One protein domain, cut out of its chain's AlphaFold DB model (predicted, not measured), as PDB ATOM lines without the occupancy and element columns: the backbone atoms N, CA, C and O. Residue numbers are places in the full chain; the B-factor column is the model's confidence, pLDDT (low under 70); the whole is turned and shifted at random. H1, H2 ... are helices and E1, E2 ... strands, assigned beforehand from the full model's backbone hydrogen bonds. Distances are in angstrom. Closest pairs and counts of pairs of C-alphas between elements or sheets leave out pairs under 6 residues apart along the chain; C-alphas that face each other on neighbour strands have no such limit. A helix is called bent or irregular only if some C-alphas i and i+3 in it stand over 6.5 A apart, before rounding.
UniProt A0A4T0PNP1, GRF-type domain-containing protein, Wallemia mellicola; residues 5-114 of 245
ATOM      1  N   ARG A   5      29.013  45.228 169.247       91.75
ATOM      2  CA  ARG A   5      29.204  43.898 169.858       91.75
ATOM      3  C   ARG A   5      30.014  43.955 171.154       91.75
ATOM      4  O   ARG A   5      29.714  43.225 172.091       91.75
ATOM      5  N   LYS A   6      31.050  44.799 171.221       93.56
ATOM      6  CA  LYS A   6      31.855  44.955 172.439       93.56
ATOM      7  C   LYS A   6      31.070  45.677 173.536       93.56
ATOM      8  O   LYS A   6      31.222  45.320 174.695       93.56
ATOM      9  N   ALA A   7      30.214  46.630 173.177       93.50
ATOM     10  CA  ALA A   7      29.345  47.304 174.137       93.50
ATOM     11  C   ALA A   7      28.280  46.377 174.737       93.50
ATOM     12  O   ALA A   7      28.071  46.416 175.940       93.50
ATOM     13  N   ILE A   8      27.674  45.491 173.940       92.56
ATOM     14  CA  ILE A   8      26.698  44.499 174.437       92.56
ATOM     15  C   ILE A   8      27.332  43.512 175.425       92.56
ATOM     16  O   ILE A   8      26.667  43.013 176.320       92.56
ATOM     17  N   LYS A   9      28.635  43.242 175.302       92.94
ATOM     18  CA  LYS A   9      29.368  42.422 176.280       92.94
ATOM     19  C   LYS A   9      29.722  43.174 177.565       92.94
ATOM     20  O   LYS A   9      30.218  42.563 178.501       92.94
ATOM     21  N   SER A  10      29.528  44.488 177.586       94.50
ATOM     22  CA  SER A  10      29.944  45.391 178.654       94.50
ATOM     23  C   SER A  10      28.725  46.139 179.189       94.50
ATOM     24  O   SER A  10      28.663  47.367 179.116       94.50
ATOM     25  N   LEU A  11      27.736  45.381 179.665       93.94
ATOM     26  CA  LEU A  11      26.525  45.917 180.279       93.94
ATOM     27  C   LEU A  11      26.601  45.817 181.792       93.94
ATOM     28  O   LEU A  11      27.189  44.890 182.347       93.94
ATOM     29  N   ASP A  12      25.960  46.782 182.426       93.62
ATOM     30  CA  ASP A  12      25.514  46.702 183.799       93.62
ATOM     31  C   ASP A  12      24.604  45.475 183.948       93.62
ATOM     32  O   ASP A  12      23.676  45.282 183.155       93.62
ATOM     33  N   LYS A  13      24.924  44.621 184.921       91.56
ATOM     34  CA  LYS A  13      24.258  43.329 185.106       91.56
ATOM     35  C   LYS A  13      22.842  43.465 185.642       91.56
ATOM     36  O   LYS A  13      22.065  42.544 185.433       91.56
ATOM     37  N   ASP A  14      22.522  44.590 186.268       90.12
ATOM     38  CA  ASP A  14      21.261  44.783 186.976       90.12
ATOM     39  C   ASP A  14      20.296  45.586 186.105       90.12
ATOM     40  O   ASP A  14      19.108  45.270 186.008       90.12
ATOM     41  N   LEU A  15      20.822  46.592 185.393       89.88
ATOM     42  CA  LEU A  15      20.030  47.498 184.556       89.88
ATOM     43  C   LEU A  15      20.085  47.191 183.054       89.88
ATOM     44  O   LEU A  15      19.295  47.741 182.282       89.88
ATOM     45  N   GLY A  16      21.049  46.386 182.601       91.62
ATOM     46  CA  GLY A  16      21.322  46.190 181.174       91.62
ATOM     47  C   GLY A  16      21.887  47.440 180.484       91.62
ATOM     48  O   GLY A  16      21.880  47.524 179.253       91.62
ATOM     49  N   TRP A  17      22.348  48.429 181.257       94.19
ATOM     50  CA  TRP A  17      22.842  49.715 180.763       94.19
ATOM     51  C   TRP A  17      24.302  49.626 180.286       94.19
ATOM     52  O   TRP A  17      25.117  48.986 180.947       94.19
ATOM     53  N   PRO A  18      24.694  50.266 179.170       95.62
ATOM     54  CA  PRO A  18      26.067  50.176 178.682       95.62
ATOM     55  C   PRO A  18      27.116  50.800 179.619       95.62
ATOM     56  O   PRO A  18      26.946  51.902 180.148       95.62
ATOM     57  N   LEU A  19      28.254  50.118 179.752       95.81
ATOM     58  CA  LEU A  19      29.426  50.577 180.497       95.81
ATOM     59  C   LEU A  19      30.550  50.983 179.541       95.81
ATOM     60  O   LEU A  19      30.787  50.350 178.506       95.81
ATOM     61  N   CYS A  20      31.271  52.048 179.890       95.44
ATOM     62  CA  CYS A  20      32.452  52.470 179.143       95.44
ATOM     63  C   CYS A  20      33.691  51.632 179.501       95.44
ATOM     64  O   CYS A  20      33.654  50.765 180.368       95.44
ATOM     65  N   SER A  21      34.836  51.918 178.868       93.00
ATOM     66  CA  SER A  21      36.102  51.223 179.162       93.00
ATOM     67  C   SER A  21      36.615  51.420 180.592       93.00
ATOM     68  O   SER A  21      37.500  50.685 181.010       93.00
ATOM     69  N   HIS A  22      36.078  52.394 181.328       93.12
ATOM     70  CA  HIS A  22      36.382  52.608 182.743       93.12
ATOM     71  C   HIS A  22      35.492  51.785 183.688       93.12
ATOM     72  O   HIS A  22      35.637  51.911 184.895       93.12
ATOM     73  N   GLY A  23      34.536  51.010 183.163       93.69
ATOM     74  CA  GLY A  23      33.529  50.316 183.974       93.69
ATOM     75  C   GLY A  23      32.402  51.218 184.487       93.69
ATOM     76  O   GLY A  23      31.517  50.745 185.184       93.69
ATOM     77  N   GLU A  24      32.395  52.505 184.131       93.88
ATOM     78  CA  GLU A  24      31.348  53.453 184.532       93.88
ATOM     79  C   GLU A  24      30.190  53.486 183.523       93.88
ATOM     80  O   GLU A  24      30.411  53.385 182.306       93.88
ATOM     81  N   ARG A  25      28.967  53.709 184.027       94.56
ATOM     82  CA  ARG A  25      27.756  53.902 183.214       94.56
ATOM     83  C   ARG A  25      27.911  55.099 182.281       94.56
ATOM     84  O   ARG A  25      28.297  56.204 182.678       94.56
ATOM     85  N   VAL A  26      27.591  54.878 181.012       94.31
ATOM     86  CA  VAL A  26      27.636  55.927 179.989       94.31
ATOM     87  C   VAL A  26      26.461  56.886 180.151       94.31
ATOM     88  O   VAL A  26      25.375  56.493 180.569       94.31
ATOM     89  N   GLN A  27      26.672  58.149 179.794       93.56
ATOM     90  CA  GLN A  27      25.604  59.142 179.722       93.56
ATOM     91  C   GLN A  27      24.834  59.001 178.408       93.56
ATOM     92  O   GLN A  27      25.417  58.694 177.362       93.56
ATOM     93  N   LEU A  28      23.531  59.264 178.474       94.75
ATOM     94  CA  LEU A  28      22.637  59.344 177.329       94.75
ATOM     95  C   LEU A  28      22.461  60.811 176.928       94.75
ATOM     96  O   LEU A  28      22.108  61.647 177.755       94.75
ATOM     97  N   LEU A  29      22.737  61.119 175.664       93.19
ATOM     98  CA  LEU A  29      22.727  62.476 175.123       93.19
ATOM     99  C   LEU A  29      21.905  62.538 173.835       93.19
ATOM    100  O   LEU A  29      21.803  61.552 173.105       93.19
ATOM    101  N   LEU A  30      21.388  63.724 173.525       93.38
ATOM    102  CA  LEU A  30      20.770  64.037 172.241       93.38
ATOM    103  C   LEU A  30      21.807  64.681 171.310       93.38
ATOM    104  O   LEU A  30      22.546  65.573 171.721       93.38
ATOM    105  N   SER A  31      21.881  64.223 170.063       94.12
ATOM    106  CA  SER A  31      22.741  64.822 169.044       94.12
ATOM    107  C   SER A  31      22.168  66.151 168.559       94.12
ATOM    108  O   SER A  31      21.038  66.218 168.080       94.12
ATOM    109  N   GLU A  32      23.003  67.185 168.616       92.06
ATOM    110  CA  GLU A  32      22.741  68.526 168.077       92.06
ATOM    111  C   GLU A  32      23.397  68.723 166.692       92.06
ATOM    112  O   GLU A  32      23.488  69.837 166.186       92.06
ATOM    113  N   THR A  33      23.910  67.650 166.075       93.38
ATOM    114  CA  THR A  33      24.588  67.735 164.770       93.38
ATOM    115  C   THR A  33      23.591  67.849 163.618       93.38
ATOM    116  O   THR A  33      22.583  67.147 163.608       93.38
ATOM    117  N   GLU A  34      23.909  68.654 162.600       94.50
ATOM    118  CA  GLU A  34      23.061  68.834 161.405       94.50
ATOM    119  C   GLU A  34      22.801  67.524 160.649       94.50
ATOM    120  O   GLU A  34      21.725  67.322 160.095       94.50
ATOM    121  N   MET A  35      23.775  66.609 160.651       95.62
ATOM    122  CA  MET A  35      23.675  65.325 159.951       95.62
ATOM    123  C   MET A  35      22.801  64.301 160.680       95.62
ATOM    124  O   MET A  35      22.293  63.377 160.054       95.62
ATOM    125  N   ASN A  36      22.676  64.410 162.005       95.19
ATOM    126  CA  ASN A  36      21.907  63.477 162.829       95.19
ATOM    127  C   ASN A  36      21.170  64.245 163.937       95.19
ATOM    128  O   ASN A  36      21.465  64.030 165.120       95.19
ATOM    129  N   PRO A  37      20.260  65.169 163.595       93.69
ATOM    130  CA  PRO A  37      19.584  65.977 164.595       93.69
ATOM    131  C   PRO A  37      18.652  65.091 165.421       93.69
ATOM    132  O   PRO A  37      18.014  64.180 164.896       93.69
ATOM    133  N   ASN A  38      18.579  65.354 166.723       91.06
ATOM    134  CA  ASN A  38      17.679  64.671 167.656       91.06
ATOM    135  C   ASN A  38      17.897  63.151 167.786       91.06
ATOM    136  O   ASN A  38      17.057  62.444 168.344       91.06
ATOM    137  N   ARG A  39      19.026  62.616 167.304       95.56
ATOM    138  CA  ARG A  39      19.367  61.197 167.478       95.56
ATOM    139  C   ARG A  39      20.042  60.975 168.831       95.56
ATOM    140  O   ARG A  39      20.944  61.724 169.203       95.56
ATOM    141  N   LEU A  40      19.627  59.946 169.565       95.44
ATOM    142  CA  LEU A  40      20.185  59.626 170.882       95.44
ATOM    143  C   LEU A  40      21.501  58.854 170.781       95.44
ATOM    144  O   LEU A  40      21.624  57.915 169.992       95.44
ATOM    145  N   LEU A  41      22.463  59.204 171.632       96.38
ATOM    146  CA  LEU A  41      23.777  58.571 171.693       96.38
ATOM    147  C   LEU A  41      24.223  58.293 173.129       96.38
ATOM    148  O   LEU A  41      23.954  59.065 174.048       96.38
ATOM    149  N   TYR A  42      24.978  57.212 173.288       95.94
ATOM    150  CA  TYR A  42      25.704  56.876 174.503       95.94
ATOM    151  C   TYR A  42      27.141  57.387 174.429       95.94
ATOM    152  O   TYR A  42      27.854  57.107 173.461       95.94
ATOM    153  N   ARG A  43      27.600  58.081 175.473       94.12
ATOM    154  CA  ARG A  43      28.975  58.596 175.569       94.12
ATOM    155  C   ARG A  43      29.554  58.394 176.965       94.12
ATOM    156  O   ARG A  43      28.824  58.385 177.947       94.12
ATOM    157  N   CYS A  44      30.875  58.261 177.080       94.50
ATOM    158  CA  CYS A  44      31.526  58.321 178.393       94.50
ATOM    159  C   CYS A  44      31.246  59.673 179.081       94.50
ATOM    160  O   CYS A  44      31.149  60.701 178.406       94.50
ATOM    161  N   ARG A  45      31.110  59.670 180.413       90.56
ATOM    162  CA  ARG A  45      30.947  60.890 181.224       90.56
ATOM    163  C   ARG A  45      32.235  61.699 181.338       90.56
ATOM    164  O   ARG A  45      32.182  62.922 181.381       90.56
ATOM    165  N   LYS A  46      33.386  61.021 181.357       89.44
ATOM    166  CA  LYS A  46      34.697  61.673 181.428       89.44
ATOM    167  C   LYS A  46      34.933  62.474 180.146       89.44
ATOM    168  O   LYS A  46      34.828  61.941 179.040       89.44
ATOM    169  N   THR A  47      35.196  63.768 180.308       74.44
ATOM    170  CA  THR A  47      35.362  64.734 179.209       74.44
ATOM    171  C   THR A  47      36.697  64.600 178.490       74.44
ATOM    172  O   THR A  47      36.797  65.022 177.337       74.44
ATOM    173  N   ASP A  48      37.688  63.971 179.123       81.12
ATOM    174  CA  ASP A  48      38.991  63.713 178.519       81.12
ATOM    175  C   ASP A  48      38.869  62.668 177.412       81.12
ATOM    176  O   ASP A  48      38.947  61.456 177.628       81.12
ATOM    177  N   LEU A  49      38.685  63.171 176.190       67.56
ATOM    178  CA  LEU A  49      38.608  62.414 174.938       67.56
ATOM    179  C   LEU A  49      39.829  61.515 174.692       67.56
ATOM    180  O   LEU A  49      39.738  60.548 173.928       67.56
ATOM    181  N   GLU A  50      40.961  61.830 175.318       74.62
ATOM    182  CA  GLU A  50      42.172  61.012 175.272       74.62
ATOM    183  C   GLU A  50      42.026  59.725 176.092       74.62
ATOM    184  O   GLU A  50      42.529  58.684 175.675       74.62
ATOM    185  N   SER A  51      41.255  59.759 177.185       80.12
ATOM    186  CA  SER A  51      41.071  58.622 178.094       80.12
ATOM    187  C   SER A  51      40.006  57.627 177.613       80.12
ATOM    188  O   SER A  51      40.194  56.414 177.708       80.12
ATOM    189  N   CYS A  52      38.887  58.105 177.047       91.62
ATOM    190  CA  CYS A  52      37.803  57.227 176.606       91.62
ATOM    191  C   CYS A  52      37.016  57.772 175.416       91.62
ATOM    192  O   CYS A  52      36.276  58.750 175.497       91.62
ATOM    193  N   ARG A  53      37.094  57.038 174.304       91.50
ATOM    194  CA  ARG A  53      36.359  57.317 173.061       91.50
ATOM    195  C   ARG A  53      35.097  56.463 172.930       91.50
ATOM    196  O   ARG A  53      34.779  55.993 171.832       91.50
ATOM    197  N   TYR A  54      34.426  56.187 174.049       94.81
ATOM    198  CA  TYR A  54      33.157  55.466 174.023       94.81
ATOM    199  C   TYR A  54      32.088  56.345 173.374       94.81
ATOM    200  O   TYR A  54      31.779  57.427 173.874       94.81
ATOM    201  N   PHE A  55      31.543  55.859 172.263       95.38
ATOM    202  CA  PHE A  55      30.491  56.500 171.490       95.38
ATOM    203  C   PHE A  55      29.732  55.428 170.714       95.38
ATOM    204  O   PHE A  55      30.360  54.711 169.930       95.38
ATOM    205  N   ILE A  56      28.418  55.335 170.921       96.94
ATOM    206  CA  ILE A  56      27.507  54.460 170.172       96.94
ATOM    207  C   ILE A  56      26.149  55.157 170.033       96.94
ATOM    208  O   ILE A  56      25.671  55.771 170.983       96.94
ATOM    209  N   TRP A  57      25.506  55.016 168.876       97.44
ATOM    210  CA  TRP A  57      24.113  55.419 168.688       97.44
ATOM    211  C   TRP A  57      23.149  54.442 169.362       97.44
ATOM    212  O   TRP A  57      23.314  53.226 169.247       97.44
ATOM    213  N   VAL A  58      22.135  54.966 170.052       96.62
ATOM    214  CA  VAL A  58      21.193  54.138 170.823       96.62
ATOM    215  C   VAL A  58      20.429  53.170 169.926       96.62
ATOM    216  O   VAL A  58      20.285  52.009 170.271       96.62
ATOM    217  N   ASP A  59      19.984  53.598 168.750       96.38
ATOM    218  CA  ASP A  59      19.248  52.738 167.819       96.38
ATOM    219  C   ASP A  59      20.115  51.615 167.231       96.38
ATOM    220  O   ASP A  59      19.636  50.492 167.075       96.38
ATOM    221  N   ASP A  60      21.396  51.877 166.953       96.19
ATOM    222  CA  ASP A  60      22.340  50.834 166.523       96.19
ATOM    223  C   ASP A  60      22.594  49.825 167.652       96.19
ATOM    224  O   ASP A  60      22.694  48.618 167.413       96.19
ATOM    225  N   PHE A  61      22.664  50.320 168.890       95.56
ATOM    226  CA  PHE A  61      22.792  49.493 170.080       95.56
ATOM    227  C   PHE A  61      21.558  48.621 170.313       95.56
ATOM    228  O   PHE A  61      21.711  47.410 170.435       95.56
ATOM    229  N   GLU A  62      20.352  49.199 170.321       93.69
ATOM    230  CA  GLU A  62      19.099  48.467 170.542       93.69
ATOM    231  C   GLU A  62      18.900  47.378 169.488       93.69
ATOM    232  O   GLU A  62      18.644  46.232 169.842       93.69
ATOM    233  N   LYS A  63      19.124  47.682 168.201       93.31
ATOM    234  CA  LYS A  63      19.043  46.680 167.122       93.31
ATOM    235  C   LYS A  63      19.985  45.505 167.362       93.31
ATOM    236  O   LYS A  63      19.622  44.351 167.161       93.31
ATOM    237  N   ALA A  64      21.222  45.787 167.758       92.06
ATOM    238  CA  ALA A  64      22.208  44.740 167.974       92.06
ATOM    239  C   ALA A  64      21.968  43.966 169.276       92.06
ATOM    240  O   ALA A  64      22.216  42.762 169.307       92.06
ATOM    241  N   ALA A  65      21.502  44.641 170.327       89.69
ATOM    242  CA  ALA A  65      21.175  44.038 171.608       89.69
ATOM    243  C   ALA A  65      19.950  43.129 171.486       89.69
ATOM    244  O   ALA A  65      19.977  42.019 171.996       89.69
ATOM    245  N   ASP A  66      18.932  43.547 170.736       86.88
ATOM    246  CA  ASP A  66      17.746  42.742 170.437       86.88
ATOM    247  C   ASP A  66      18.089  41.442 169.693       86.88
ATOM    248  O   ASP A  66      17.426  40.430 169.895       86.88
ATOM    249  N   ASN A  67      19.153  41.453 168.883       87.06
ATOM    250  CA  ASN A  67      19.622  40.281 168.140       87.06
ATOM    251  C   ASN A  67      20.578  39.370 168.932       87.06
ATOM    252  O   ASN A  67      20.808  38.240 168.515       87.06
ATOM    253  N   GLN A  68      21.215  39.867 169.999       82.88
ATOM    254  CA  GLN A  68      22.272  39.143 170.732       82.88
ATOM    255  C   GLN A  68      21.878  38.745 172.153       82.88
ATOM    256  O   GLN A  68      22.481  37.832 172.714       82.88
ATOM    257  N   LEU A  69      20.913  39.432 172.759       77.38
ATOM    258  CA  LEU A  69      20.392  39.072 174.069       77.38
ATOM    259  C   LEU A  69      19.351  37.962 173.885       77.38
ATOM    260  O   LEU A  69      18.233  38.215 173.445       77.38
ATOM    261  N   ASN A  70      19.747  36.727 174.204       77.31
ATOM    262  CA  ASN A  70      18.858  35.558 174.256       77.31
ATOM    263  C   ASN A  70      17.708  35.763 175.268       77.31
ATOM    264  O   ASN A  70      17.765  36.673 176.096       77.31
ATOM    265  N   ASN A  71      16.708  34.869 175.260       67.62
ATOM    266  CA  ASN A  71      15.563  34.898 176.191       67.62
ATOM    267  C   ASN A  71      15.959  34.998 177.677       67.62
ATOM    268  O   ASN A  71      15.248  35.634 178.445       67.62
ATOM    269  N   GLU A  72      17.109  34.452 178.079       65.12
ATOM    270  CA  GLU A  72      17.628  34.557 179.456       65.12
ATOM    271  C   GLU A  72      17.921  36.007 179.886       65.12
ATOM    272  O   GLU A  72      17.888  36.325 181.068       65.12
ATOM    273  N   ASN A  73      18.138  36.915 178.931       80.50
ATOM    274  CA  ASN A  73      18.370  38.342 179.167       80.50
ATOM    275  C   ASN A  73      17.134  39.203 178.854       80.50
ATOM    276  O   ASN A  73      17.249  40.421 178.670       80.50
ATOM    277  N   TYR A  74      15.950  38.589 178.757       81.19
ATOM    278  CA  TYR A  74      14.702  39.301 178.486       81.19
ATOM    279  C   TYR A  74      14.441  40.406 179.518       81.19
ATOM    280  O   TYR A  74      14.067  41.520 179.149       81.19
ATOM    281  N   THR A  75      14.707  40.131 180.797       86.12
ATOM    282  CA  THR A  75      14.559  41.096 181.895       86.12
ATOM    283  C   THR A  75      15.450  42.321 181.692       86.12
ATOM    284  O   THR A  75      14.956  43.443 181.752       86.12
ATOM    285  N   LEU A  76      16.727  42.131 181.338       87.44
ATOM    286  CA  LEU A  76      17.672  43.229 181.090       87.44
ATOM    287  C   LEU A  76      17.294  44.068 179.874       87.44
ATOM    288  O   LEU A  76      17.363  45.297 179.915       87.44
ATOM    289  N   ARG A  77      16.863  43.420 178.789       87.62
ATOM    290  CA  ARG A  77      16.372  44.116 177.594       87.62
ATOM    291  C   ARG A  77      15.160  44.988 177.930       87.62
ATOM    292  O   ARG A  77      15.113  46.154 177.538       87.62
ATOM    293  N   THR A  78      14.208  44.429 178.670       88.50
ATOM    294  CA  THR A  78      12.981  45.112 179.087       88.50
ATOM    295  C   THR A  78      13.291  46.267 180.039       88.50
ATOM    296  O   THR A  78      12.877  47.397 179.775       88.50
ATOM    297  N   ARG A  79      14.111  46.043 181.077       89.75
ATOM    298  CA  ARG A  79      14.527  47.076 182.041       89.75
ATOM    299  C   ARG A  79      15.237  48.233 181.342       89.75
ATOM    300  O   ARG A  79      14.851  49.384 181.530       89.75
ATOM    301  N   ARG A  80      16.175  47.945 180.435       92.31
ATOM    302  CA  ARG A  80      16.852  48.973 179.629       92.31
ATOM    303  C   ARG A  80      15.871  49.813 178.809       92.31
ATOM    304  O   ARG A  80      15.981  51.040 178.799       92.31
ATOM    305  N   ARG A  81      14.909  49.180 178.131       92.06
ATOM    306  CA  ARG A  81      13.897  49.891 177.335       92.06
ATOM    307  C   ARG A  81      13.022  50.784 178.220       92.06
ATOM    308  O   ARG A  81      12.801  51.942 177.871       92.06
ATOM    309  N   HIS A  82      12.623  50.302 179.398       91.38
ATOM    310  CA  HIS A  82      11.893  51.109 180.377       91.38
ATOM    311  C   HIS A  82      12.691  52.319 180.870       91.38
ATOM    312  O   HIS A  82      12.130  53.412 180.941       91.38
ATOM    313  N   ILE A  83      13.989  52.159 181.149       92.00
ATOM    314  CA  ILE A  83      14.870  53.273 181.531       92.00
ATOM    315  C   ILE A  83      14.942  54.304 180.399       92.00
ATOM    316  O   ILE A  83      14.800  55.502 180.644       92.00
ATOM    317  N   LEU A  84      15.115  53.858 179.149       92.75
ATOM    318  CA  LEU A  84      15.147  54.747 177.983       92.75
ATOM    319  C   LEU A  84      13.844  55.538 177.827       92.75
ATOM    320  O   LEU A  84      13.881  56.748 177.602       92.75
ATOM    321  N   ASP A  85      12.697  54.883 177.971       92.88
ATOM    322  CA  ASP A  85      11.395  55.535 177.842       92.88
ATOM    323  C   ASP A  85      11.071  56.439 179.040       92.88
ATOM    324  O   ASP A  85      10.447  57.488 178.872       92.88
ATOM    325  N   ALA A  86      11.533  56.101 180.247       91.69
ATOM    326  CA  ALA A  86      11.480  56.992 181.405       91.69
ATOM    327  C   ALA A  86      12.323  58.259 181.180       91.69
ATOM    328  O   ALA A  86      11.824  59.365 181.395       91.69
ATOM    329  N   CYS A  87      13.546  58.115 180.656       90.75
ATOM    330  CA  CYS A  87      14.394  59.252 180.289       90.75
ATOM    331  C   CYS A  87      13.702  60.167 179.266       90.75
ATOM    332  O   CYS A  87      13.651  61.379 179.472       90.75
ATOM    333  N   LYS A  88      13.117  59.597 178.199       90.75
ATOM    334  CA  LYS A  88      12.375  60.368 177.183       90.75
ATOM    335  C   LYS A  88      11.206  61.131 177.803       90.75
ATOM    336  O   LYS A  88      11.159  62.352 177.704       90.75
ATOM    337  N   ARG A  89      10.318  60.430 178.525       90.25
ATOM    338  CA  ARG A  89       9.134  61.037 179.160       90.25
ATOM    339  C   ARG A  89       9.503  62.185 180.091       90.25
ATOM    340  O   ARG A  89       8.843  63.219 180.083       90.25
ATOM    341  N   ARG A  90      10.558  62.020 180.892       88.81
ATOM    342  CA  ARG A  90      10.992  63.050 181.842       88.81
ATOM    343  C   ARG A  90      11.641  64.233 181.127       88.81
ATOM    344  O   ARG A  90      11.464  65.369 181.564       88.81
ATOM    345  N   ASN A  91      12.362  64.000 180.030       87.38
ATOM    346  CA  ASN A  91      12.883  65.084 179.202       87.38
ATOM    347  C   ASN A  91      11.742  65.903 178.572       87.38
ATOM    348  O   ASN A  91      11.755  67.132 178.650       87.38
ATOM    349  N   ASP A  92      10.735  65.218 178.022       87.44
ATOM    350  CA  ASP A  92       9.564  65.838 177.395       87.44
ATOM    351  C   ASP A  92       8.734  66.636 178.413       87.44
ATOM    352  O   ASP A  92       8.356  67.780 178.152       87.44
ATOM    353  N   ALA A  93       8.519  66.081 179.611       87.62
ATOM    354  CA  ALA A  93       7.787  66.737 180.695       87.62
ATOM    355  C   ALA A  93       8.439  68.058 181.136       87.62
ATOM    356  O   ALA A  93       7.744  69.036 181.410       87.62
ATOM    357  N   ASN A  94       9.772  68.107 181.157       86.06
ATOM    358  CA  ASN A  94      10.522  69.303 181.535       86.06
ATOM    359  C   ASN A  94      10.702  70.300 180.377       86.06
ATOM    360  O   ASN A  94      11.307  71.353 180.579       86.06
ATOM    361  N   LYS A  95      10.203  69.985 179.168       84.81
ATOM    362  CA  LYS A  95      10.370  70.794 177.946       84.81
ATOM    363  C   LYS A  95      11.825  71.215 177.718       84.81
ATOM    364  O   LYS A  95      12.100  72.325 177.258       84.81
ATOM    365  N   LEU A  96      12.767  70.343 178.075       77.38
ATOM    366  CA  LEU A  96      14.180  70.666 177.955       77.38
ATOM    367  C   LEU A  96      14.564  70.619 176.480       77.38
ATOM    368  O   LEU A  96      14.486  69.574 175.836       77.38
ATOM    369  N   SER A  97      15.028  71.756 175.960       71.75
ATOM    370  CA  SER A  97      15.614  71.844 174.619       71.75
ATOM    371  C   SER A  97      16.881  70.997 174.484       71.75
ATOM    372  O   SER A  97      17.250  70.607 173.381       71.75
ATOM    373  N   ARG A  98      17.530  70.684 175.613       77.50
ATOM    374  CA  ARG A  98      18.734  69.865 175.691       77.50
ATOM    375  C   ARG A  98      18.578  68.782 176.747       77.50
ATOM    376  O   ARG A  98      18.243  69.075 177.892       77.50
ATOM    377  N   TRP A  99      18.892  67.545 176.373       78.94
ATOM    378  CA  TRP A  99      18.871  66.416 177.300       78.94
ATOM    379  C   TRP A  99      19.852  66.648 178.452       78.94
ATOM    380  O   TRP A  99      21.059  66.787 178.241       78.94
ATOM    381  N   SER A 100      19.314  66.712 179.670       76.62
ATOM    382  CA  SER A 100      20.098  66.876 180.893       76.62
ATOM    383  C   SER A 100      20.637  65.526 181.357       76.62
ATOM    384  O   SER A 100      19.880  64.584 181.573       76.62
ATOM    385  N   THR A 101      21.946  65.442 181.570       76.44
ATOM    386  CA  THR A 101      22.605  64.234 182.088       76.44
ATOM    387  C   THR A 101      22.176  63.907 183.515       76.44
ATOM    388  O   THR A 101      22.054  62.737 183.854       76.44
ATOM    389  N   LYS A 102      21.862  64.929 184.325       80.62
ATOM    390  CA  LYS A 102      21.346  64.748 185.692       80.62
ATOM    391  C   LYS A 102      20.031  63.971 185.708       80.62
ATOM    392  O   LYS A 102      19.837  63.117 186.554       80.62
ATOM    393  N   LEU A 103      19.167  64.217 184.725       81.56
ATOM    394  CA  LEU A 103      17.876  63.542 184.615       81.56
ATOM    395  C   LEU A 103      18.038  62.044 184.341       81.56
ATOM    396  O   LEU A 103      17.279  61.238 184.865       81.56
ATOM    397  N   VAL A 104      19.036  61.673 183.537       82.94
ATOM    398  CA  VAL A 104      19.363  60.266 183.274       82.94
ATOM    399  C   VAL A 104      19.865  59.598 184.551       82.94
ATOM    400  O   VAL A 104      19.467  58.478 184.842       82.94
ATOM    401  N   ASP A 105      20.691  60.291 185.332       86.88
ATOM    402  CA  ASP A 105      21.219  59.773 186.596       86.88
ATOM    403  C   ASP A 105      20.120  59.584 187.645       86.88
ATOM    404  O   ASP A 105      20.095  58.547 188.301       86.88
ATOM    405  N   ASP A 106      19.182  60.530 187.744       86.88
ATOM    406  CA  ASP A 106      18.017  60.427 188.627       86.88
ATOM    407  C   ASP A 106      17.145  59.220 188.252       86.88
ATOM    408  O   ASP A 106      16.745  58.449 189.120       86.88
ATOM    409  N   VAL A 107      16.890  59.021 186.951       88.62
ATOM    410  CA  VAL A 107      16.141  57.852 186.469       88.62
ATOM    411  C   VAL A 107      16.903  56.569 186.785       88.62
ATOM    412  O   VAL A 107      16.314  55.636 187.309       88.62
ATOM    413  N   LEU A 108      18.207  56.496 186.517       87.44
ATOM    414  CA  LEU A 108      18.995  55.302 186.847       87.44
ATOM    415  C   LEU A 108      18.954  54.998 188.354       87.44
ATOM    416  O   LEU A 108      18.741  53.849 188.728       87.44
ATOM    417  N   ALA A 109      19.054  56.024 189.202       87.88
ATOM    418  CA  ALA A 109      18.968  55.881 190.652       87.88
ATOM    419  C   ALA A 109      17.576  55.435 191.139       87.88
ATOM    420  O   ALA A 109      17.480  54.759 192.160       87.88
ATOM    421  N   GLU A 110      16.491  55.793 190.444       89.75
ATOM    422  CA  GLU A 110      15.145  55.268 190.728       89.75
ATOM    423  C   GLU A 110      15.057  53.762 190.438       89.75
ATOM    424  O   GLU A 110      14.429  53.028 191.197       89.75
ATOM    425  N   PHE A 111      15.724  53.283 189.384       86.94
ATOM    426  CA  PHE A 111      15.730  51.862 189.026       86.94
ATOM    427  C   PHE A 111      16.699  51.017 189.864       86.94
ATOM    428  O   PHE A 111      16.451  49.820 190.007       86.94
ATOM    429  N   ASP A 112      17.760  51.615 190.420       87.44
ATOM    430  CA  ASP A 112      18.703  50.942 191.330       87.44
ATOM    431  C   ASP A 112      18.071  50.604 192.694       87.44
ATOM    432  O   ASP A 112      18.485  49.655 193.348       87.44
ATOM    433  N   LYS A 113      17.059  51.361 193.140       81.12
ATOM    434  CA  LYS A 113      16.454  51.206 194.478       81.12
ATOM    435  C   LYS A 113      15.552  49.980 194.642       81.12
ATOM    436  O   LYS A 113      15.083  49.731 195.744       81.12
ATOM    437  N   HIS A 114      15.258  49.254 193.566       64.25
ATOM    438  CA  HIS A 114      14.111  48.346 193.538       64.25
ATOM    439  C   HIS A 114      14.407  46.862 193.777       64.25
ATOM    440  O   HIS A 114      13.455  46.092 193.859       64.25
TER     441      HIS A 114
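Overview. This is residues 5 to 114 of the 245 residues of the protein "GRF-type domain-containing protein" of Wallemia mellicola (UniProt A0A4T0PNP1). A zigzag of three helices, H2, H3 and H4, with the long H3 between the other two, stands at one side of a small three-stranded sheet, and the first residues of H2 and of H4 reach that sheet. The short H1 packs on H2, and residues 9 to 26, with no named element, lead from H1 to the sheet. The printed part has 110 residues, with four named helices and three named strands in the order H1, E1, E2, E3, H2, H3, H4; the class is mostly helix. The sheet, in the order E1, E2, E3 and all antiparallel, is a meander, each strand the antiparallel neighbour of the one before. The whole is compact, with a radius of gyration of the C-alphas of 13.7 A and spans of 38 by 34 by 25 A.

Along the chain. H1, residues 5 to 8, begins with C-alpha 5 at (29.204, 43.898, 169.858). E1 is residues 27 to 30, E2 residues 40 to 43 and E3 residues 55 to 57. H2, residues 58 to 68, is 15.0 A long from first to last C-alpha. H3, residues 71 to 93, is 33.1 A long, from C-alpha 71 at (15.563, 34.898, 176.191); it is irregular, with C-alphas 72 and 75 7.6 A apart. H4, residues 101 to 112, is 16.7 A long and ends with C-alpha 112 at (18.703, 50.942, 191.330).

Arrangement. H1 touches H2, the closest C-alphas being those of Ile 8 and Ala 65, 6.2 A apart. E1 and E2 form a hairpin, with N 27 and O 43 2.8 A apart and N 41 and O 29 2.8 A apart, within hydrogen-bond range. E2 and E3 form another, with N 42 and O 56 at 2.8 A. H2 only grazes the sheet, with its residues 58 to 61; the closest C-alphas of E2 and H2 are those of Leu 41 and Val 58, 5.2 A apart. H2 and H3 are close but not clearly touching, opposite ways at a shallow tilt of 16 degrees, with the C-alphas of Asp 66 and Arg 77 closest at 7.4 A. H3, with residues 83 to 91 alone, touches H4 in a helical hairpin, opposite ways at a steep tilt of 43 degrees; the C-alphas of Cys 87 and Val 104 are closest, at 5.9 A. H4 only grazes the sheet, with its residues 101 to 105; the C-alphas of Gln 27 in E1 and Thr 101 are closest, at 6.4 A. H2 and H4 are apart, and H3 is not on the sheet. Every O i to N i+4 pair is within hydrogen-bond range in H2 and H4, and 17 of 19 are in H3, while H1 is too short for such a pair.

Size, cuts and confidence. The two C-alphas farthest apart are those of Glu 34 and His 114, 39.1 A. The printed part has no cut. The links H1 to E1 and E2 to E3 are long. The mean pLDDT of the printed part is 88.8; residues 49, 71, 72 and 114 are under 70.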